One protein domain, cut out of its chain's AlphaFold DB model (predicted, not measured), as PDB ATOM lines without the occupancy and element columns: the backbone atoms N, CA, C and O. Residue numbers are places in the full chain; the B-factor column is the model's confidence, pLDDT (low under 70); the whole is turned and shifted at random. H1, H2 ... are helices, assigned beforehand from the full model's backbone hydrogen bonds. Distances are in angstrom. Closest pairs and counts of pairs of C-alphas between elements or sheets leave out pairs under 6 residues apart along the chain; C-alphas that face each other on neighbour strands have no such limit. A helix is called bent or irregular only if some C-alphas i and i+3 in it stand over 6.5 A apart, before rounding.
ATOM      1  N   SER A 152      65.431   5.576   9.830       90.88
ATOM      2  CA  SER A 152      65.828   6.013  11.176       90.88
ATOM      3  C   SER A 152      65.879   4.851  12.173       90.88
ATOM      4  O   SER A 152      66.802   4.768  12.984       90.88
ATOM      5  N   ARG A 153      64.923   3.914  12.097       92.12
ATOM      6  CA  ARG A 153      64.933   2.699  12.930       92.12
ATOM      7  C   ARG A 153      66.126   1.806  12.609       92.12
ATOM      8  O   ARG A 153      66.797   1.357  13.532       92.12
ATOM      9  N   GLN A 154      66.423   1.600  11.327       89.81
ATOM     10  CA  GLN A 154      67.575   0.801  10.900       89.81
ATOM     11  C   GLN A 154      68.898   1.393  11.395       89.81
ATOM     12  O   GLN A 154      69.740   0.658  11.905       89.81
ATOM     13  N   ILE A 155      69.062   2.716  11.307       91.38
ATOM     14  CA  ILE A 155      70.244   3.415  11.829       91.38
ATOM     15  C   ILE A 155      70.355   3.211  13.342       91.38
ATOM     16  O   ILE A 155      71.421   2.849  13.841       91.38
ATOM     17  N   ALA A 156      69.255   3.388  14.077       92.19
ATOM     18  CA  ALA A 156      69.243   3.193  15.523       92.19
ATOM     19  C   ALA A 156      69.596   1.748  15.919       92.19
ATOM     20  O   ALA A 156      70.342   1.526  16.874       92.19
ATOM     21  N   ASP A 157      69.096   0.755  15.186       92.25
ATOM     22  CA  ASP A 157      69.410  -0.651  15.438       92.25
ATOM     23  C   ASP A 157      70.860  -0.994  15.087       92.25
ATOM     24  O   ASP A 157      71.508  -1.724  15.840       92.25
ATOM     25  N   HIS A 158      71.402  -0.409  14.017       91.12
ATOM     26  CA  HIS A 158      72.816  -0.531  13.673       91.12
ATOM     27  C   HIS A 158      73.714   0.028  14.786       91.12
ATOM     28  O   HIS A 158      74.596  -0.678  15.270       91.12
ATOM     29  N   GLN A 159      73.424   1.235  15.279       91.19
ATOM     30  CA  GLN A 159      74.164   1.854  16.387       91.19
ATOM     31  C   GLN A 159      74.079   1.022  17.676       91.19
ATOM     32  O   GLN A 159      75.069   0.851  18.388       91.19
ATOM     33  N   ARG A 160      72.909   0.443  17.980       92.38
ATOM     34  CA  ARG A 160      72.758  -0.482  19.119       92.38
ATOM     35  C   ARG A 160      73.588  -1.750  18.934       92.38
ATOM     36  O   ARG A 160      74.158  -2.242  19.909       92.38
ATOM     37  N   ALA A 161      73.627  -2.308  17.727       89.12
ATOM     38  CA  ALA A 161      74.416  -3.495  17.421       89.12
ATOM     39  C   ALA A 161      75.921  -3.212  17.534       89.12
ATOM     40  O   ALA A 161      76.640  -4.004  18.141       89.12
ATOM     41  N   GLU A 162      76.375  -2.062  17.038       90.94
ATOM     42  CA  GLU A 162      77.756  -1.597  17.160       90.94
ATOM     43  C   GLU A 162      78.155  -1.421  18.630       90.94
ATOM     44  O   GLU A 162      79.146  -2.002  19.074       90.94
ATOM     45  N   ALA A 163      77.333  -0.729  19.426       89.62
ATOM     46  CA  ALA A 163      77.571  -0.550  20.858       89.62
ATOM     47  C   ALA A 163      77.653  -1.891  21.610       89.62
ATOM     48  O   ALA A 163      78.514  -2.077  22.474       89.62
ATOM     49  N   ARG A 164      76.796  -2.863  21.263       91.12
ATOM     50  CA  ARG A 164      76.870  -4.232  21.808       91.12
ATOM     51  C   ARG A 164      78.151  -4.946  21.382       91.12
ATOM     52  O   ARG A 164      78.768  -5.614  22.206       91.12
ATOM     53  N   GLY A 165      78.554  -4.813  20.119       90.06
ATOM     54  CA  GLY A 165      79.794  -5.383  19.592       90.06
ATOM     55  C   GLY A 165      81.022  -4.836  20.318       90.06
ATOM     56  O   GLY A 165      81.847  -5.612  20.800       90.06
ATOM     57  N   PHE A 166      81.085  -3.515  20.485       91.44
ATOM     58  CA  PHE A 166      82.136  -2.843  21.243       91.44
ATOM     59  C   PHE A 166      82.178  -3.318  22.700       91.44
ATOM     60  O   PHE A 166      83.232  -3.729  23.183       91.44
ATOM     61  N   ALA A 167      81.031  -3.354  23.387       89.94
ATOM     62  CA  ALA A 167      80.948  -3.832  24.767       89.94
ATOM     63  C   ALA A 167      81.390  -5.299  24.911       89.94
ATOM     64  O   ALA A 167      82.091  -5.651  25.859       89.94
ATOM     65  N   ASN A 168      81.025  -6.161  23.958       90.88
ATOM     66  CA  ASN A 168      81.458  -7.558  23.937       90.88
ATOM     67  C   ASN A 168      82.971  -7.686  23.711       90.88
ATOM     68  O   ASN A 168      83.620  -8.475  24.398       90.88
ATOM     69  N   GLY A 169      83.535  -6.899  22.791       89.81
ATOM     70  CA  GLY A 169      84.975  -6.850  22.539       89.81
ATOM     71  C   GLY A 169      85.759  -6.362  23.759       89.81
ATOM     72  O   GLY A 169      86.734  -6.999  24.157       89.81
ATOM     73  N   LEU A 170      85.282  -5.299  24.410       89.88
ATOM     74  CA  LEU A 170      85.870  -4.778  25.643       89.88
ATOM     75  C   LEU A 170      85.817  -5.818  26.769       89.88
ATOM     76  O   LEU A 170      86.829  -6.080  27.413       89.88
ATOM     77  N   ASN A 171      84.670  -6.473  26.969       88.38
ATOM     78  CA  ASN A 171      84.537  -7.547  27.955       88.38
ATOM     79  C   ASN A 171      85.481  -8.719  27.670       88.38
ATOM     80  O   ASN A 171      86.065  -9.283  28.597       88.38
ATOM     81  N   TRP A 172      85.649  -9.102  26.403       90.56
ATOM     82  CA  TRP A 172      86.605 -10.138  26.023       90.56
ATOM     83  C   TRP A 172      88.047  -9.721  26.338       90.56
ATOM     84  O   TRP A 172      88.788 -10.507  26.932       90.56
ATOM     85  N   ALA A 173      88.427  -8.484  26.008       87.81
ATOM     86  CA  ALA A 173      89.758  -7.952  26.287       87.81
ATOM     87  C   ALA A 173      90.037  -7.883  27.795       87.81
ATOM     88  O   ALA A 173      91.095  -8.319  28.237       87.81
ATOM     89  N   LEU A 174      89.067  -7.429  28.595       84.62
ATOM     90  CA  LEU A 174      89.172  -7.402  30.056       84.62
ATOM     91  C   LEU A 174      89.329  -8.808  30.642       84.62
ATOM     92  O   LEU A 174      90.194  -9.017  31.483       84.62
ATOM     93  N   ARG A 175      88.573  -9.798  30.149       84.69
ATOM     94  CA  ARG A 175      88.755 -11.204  30.556       84.69
ATOM     95  C   ARG A 175      90.133 -11.745  30.187       84.69
ATOM     96  O   ARG A 175      90.686 -12.554  30.921       84.69
ATOM     97  N   LYS A 176      90.683 -11.340  29.038       87.38
ATOM     98  CA  LYS A 176      92.042 -11.723  28.636       87.38
ATOM     99  C   LYS A 176      93.104 -11.055  29.495       87.38
ATOM    100  O   LYS A 176      94.077 -11.712  29.843       87.38
ATOM    101  N   LEU A 177      92.897  -9.797  29.861       84.50
ATOM    102  CA  LEU A 177      93.776  -9.071  30.765       84.50
ATOM    103  C   LEU A 177      93.790  -9.717  32.154       84.50
ATOM    104  O   LEU A 177      94.865  -9.968  32.674       84.50
ATOM    105  N   ASP A 178      92.625 -10.080  32.690       83.75
ATOM    106  CA  ASP A 178      92.479 -10.746  33.992       83.75
ATOM    107  C   ASP A 178      93.188 -12.117  34.042       83.75
ATOM    108  O   ASP A 178      93.766 -12.502  35.054       83.75
ATOM    109  N   GLN A 179      93.231 -12.836  32.910       84.31
ATOM    110  CA  GLN A 179      94.010 -14.077  32.769       84.31
ATOM    111  C   GLN A 179      95.531 -13.856  32.811       84.31
ATOM    112  O   GLN A 179      96.263 -14.781  33.158       84.31
ATOM    113  N   ILE A 180      96.009 -12.677  32.408       85.81
ATOM    114  CA  ILE A 180      97.440 -12.340  32.334       85.81
ATOM    115  C   ILE A 180      97.901 -11.662  33.634       85.81
ATOM    116  O   ILE A 180      98.977 -11.969  34.140       85.81
ATOM    117  N   ASP A 181      97.087 -10.754  34.168       84.75
ATOM    118  CA  ASP A 181      97.318  -9.979  35.385       84.75
ATOM    119  C   ASP A 181      95.967  -9.662  36.041       84.75
ATOM    120  O   ASP A 181      95.255  -8.733  35.642       84.75
ATOM    121  N   SER A 182      95.628 -10.419  37.083       81.56
ATOM    122  CA  SER A 182      94.350 -10.284  37.788       81.56
ATOM    123  C   SER A 182      94.183  -8.951  38.527       81.56
ATOM    124  O   SER A 182      93.072  -8.561  38.869       81.56
ATOM    125  N   ALA A 183      95.271  -8.204  38.750       84.25
ATOM    126  CA  ALA A 183      95.230  -6.884  39.377       84.25
ATOM    127  C   ALA A 183      95.170  -5.736  38.353       84.25
ATOM    128  O   ALA A 183      95.093  -4.564  38.735       84.25
ATOM    129  N   ALA A 184      95.265  -6.024  37.053       80.44
ATOM    130  CA  ALA A 184      95.260  -4.995  36.016       80.44
ATOM    131  C   ALA A 184      93.866  -4.383  35.800       80.44
ATOM    132  O   ALA A 184      93.767  -3.178  35.566       80.44
ATOM    133  N   GLY A 185      92.792  -5.170  35.946       76.00
ATOM    134  CA  GLY A 185      91.410  -4.678  35.846       76.00
ATOM    135  C   GLY A 185      91.065  -3.637  36.917       76.00
ATOM    136  O   GLY A 185      90.528  -2.573  36.600       76.00
ATOM    137  N   ASP A 186      91.451  -3.895  38.170       82.00
ATOM    138  CA  ASP A 186      91.231  -2.973  39.293       82.00
ATOM    139  C   ASP A 186      92.016  -1.666  39.133       82.00
ATOM    140  O   ASP A 186      91.491  -0.583  39.405       82.00
ATOM    141  N   ARG A 187      93.256  -1.748  38.629       84.94
ATOM    142  CA  ARG A 187      94.085  -0.572  38.321       84.94
ATOM    143  C   ARG A 187      93.457   0.299  37.229       84.94
ATOM    144  O   ARG A 187      93.381   1.515  37.397       84.94
ATOM    145  N   LEU A 188      92.941  -0.314  36.163       83.12
ATOM    146  CA  LEU A 188      92.246   0.380  35.071       83.12
ATOM    147  C   LEU A 188      90.966   1.082  35.550       83.12
ATOM    148  O   LEU A 188      90.723   2.239  35.208       83.12
ATOM    149  N   LEU A 189      90.166   0.416  36.389       82.75
ATOM    150  CA  LEU A 189      88.963   1.006  36.984       82.75
ATOM    151  C   LEU A 189      89.283   2.170  37.928       82.75
ATOM    152  O   LEU A 189      88.545   3.158  37.947       82.75
ATOM    153  N   ALA A 190      90.357   2.066  38.715       86.00
ATOM    154  CA  ALA A 190      90.804   3.143  39.592       86.00
ATOM    155  C   ALA A 190      91.213   4.385  38.784       86.00
ATOM    156  O   ALA A 190      90.752   5.485  39.088       86.00
ATOM    157  N   GLN A 191      91.984   4.190  37.712       87.25
ATOM    158  CA  GLN A 191      92.434   5.267  36.830       87.25
ATOM    159  C   GLN A 191      91.259   5.947  36.110       87.25
ATOM    160  O   GLN A 191      91.132   7.168  36.159       87.25
ATOM    161  N   TYR A 192      90.322   5.164  35.564       84.06
ATOM    162  CA  TYR A 192      89.113   5.703  34.932       84.06
ATOM    163  C   TYR A 192      88.259   6.541  35.900       84.06
ATOM    164  O   TYR A 192      87.699   7.570  35.523       84.06
ATOM    165  N   ARG A 193      88.144   6.119  37.167       86.50
ATOM    166  CA  ARG A 193      87.402   6.864  38.202       86.50
ATOM    167  C   ARG A 193      88.081   8.179  38.579       86.50
ATOM    168  O   ARG A 193      87.374   9.139  38.887       86.50
ATOM    169  N   GLU A 194      89.411   8.224  38.589       87.88
ATOM    170  CA  GLU A 194      90.149   9.471  38.800       87.88
ATOM    171  C   GLU A 194      89.978  10.435  37.627       87.88
ATOM    172  O   GLU A 194      89.639  11.596  37.856       87.88
ATOM    173  N   GLU A 195      90.117   9.961  36.389       84.50
ATOM    174  CA  GLU A 195      89.923  10.785  35.190       84.50
ATOM    175  C   GLU A 195      88.501  11.362  35.122       84.50
ATOM    176  O   GLU A 195      88.335  12.570  34.954       84.50
ATOM    177  N   ASN A 196      87.471  10.552  35.394       82.69
ATOM    178  CA  ASN A 196      86.079  11.024  35.449       82.69
ATOM    179  C   ASN A 196      85.842  12.085  36.538       82.69
ATOM    180  O   ASN A 196      85.044  13.007  36.364       82.69
ATOM    181  N   LYS A 197      86.504  11.955  37.696       85.12
ATOM    182  CA  LYS A 197      86.446  12.975  38.756       85.12
ATOM    183  C   LYS A 197      87.088  14.283  38.300       85.12
ATOM    184  O   LYS A 197      86.557  15.343  38.616       85.12
ATOM    185  N   GLN A 198      88.204  14.212  37.577       82.94
ATOM    186  CA  GLN A 198      88.892  15.391  37.053       82.94
ATOM    187  C   GLN A 198      88.090  16.083  35.945       82.94
ATOM    188  O   GLN A 198      88.014  17.310  35.943       82.94
ATOM    189  N   GLU A 199      87.450  15.330  35.050       76.06
ATOM    190  CA  GLU A 199      86.551  15.877  34.026       76.06
ATOM    191  C   GLU A 199      85.356  16.605  34.649       76.06
ATOM    192  O   GLU A 199      85.089  17.753  34.311       76.06
ATOM    193  N   ARG A 200      84.690  15.989  35.633       72.44
ATOM    194  CA  ARG A 200      83.550  16.601  36.338       72.44
ATOM    195  C   ARG A 200      83.906  17.828  37.173       72.44
ATOM    196  O   ARG A 200      83.017  18.608  37.473       72.44
ATOM    197  N   ALA A 201      85.164  17.976  37.581       71.81
ATOM    198  CA  ALA A 201      85.639  19.147  38.318       71.81
ATOM    199  C   ALA A 201      86.049  20.314  37.397       71.81
ATOM    200  O   ALA A 201      86.320  21.408  37.890       71.81
ATOM    201  N   ARG A 202      86.151  20.073  36.082       64.81
ATOM    202  CA  ARG A 202      86.498  21.075  35.059       64.81
ATOM    203  C   ARG A 202      85.285  21.617  34.294       64.81
ATOM    204  O   ARG A 202      85.451  22.591  33.563       64.81
TER     205      ARG A 202
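AT A GLANCE: This is residues 152 to 202 of the 203 residues of an uncharacterized protein of Rhizobium lentis (UniProt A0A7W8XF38). Two helices meet near their ends at a corner and make an open, flat V with arms of unequal length: H1 is the long arm, H2 the shorter one. The two arms have contact near the corner, and away from it residues 152 to 173 and 189 to 202 stand free. The printed part has 51 residues with two named helices, H1 then H2 along the chain, and no named strand; the class is all helix. It is extended, with a radius of gyration of the C-alphas of 15.3 A, and the C-alphas span 41 by 36 by 6 A.

IN THESE COORDINATES: H1 is residues 152 to 180, from C-alpha 152 at (65.828, 6.013, 11.176) to C-alpha 180 at (97.440, -12.340, 32.334), a length of 42.2 A. H2 follows as residues 184 to 200, 24.6 A long, and ends at C-alpha 200 at (83.550, 16.601, 36.338). Neither helix is bent.

HOW THE PARTS SIT: H1 and H2 touch, H1 with residues 174 to 178 alone and H2 with residues 184 to 185 alone. Their closest C-alphas are those of Asp 178 and Gly 185, 6.4 A apart. Their lines stand at a steep tilt of 49 degrees, and they run opposite ways. Their centres are 20.2 A apart. In H1 and H2 every O i to N i+4 pair is within hydrogen-bond range.

THE WHOLE: The two C-alphas farthest apart are those of Ser 152 and Asp 181, at 42.8 A. The C-alphas of Ser 152 and Arg 202, the first and last printed residues, are 35.0 A apart. The printed part has no cut, and the link from H1 to H2, three residues, is tight. The mean pLDDT of the printed part is 85.9, and residue 202 is under 70.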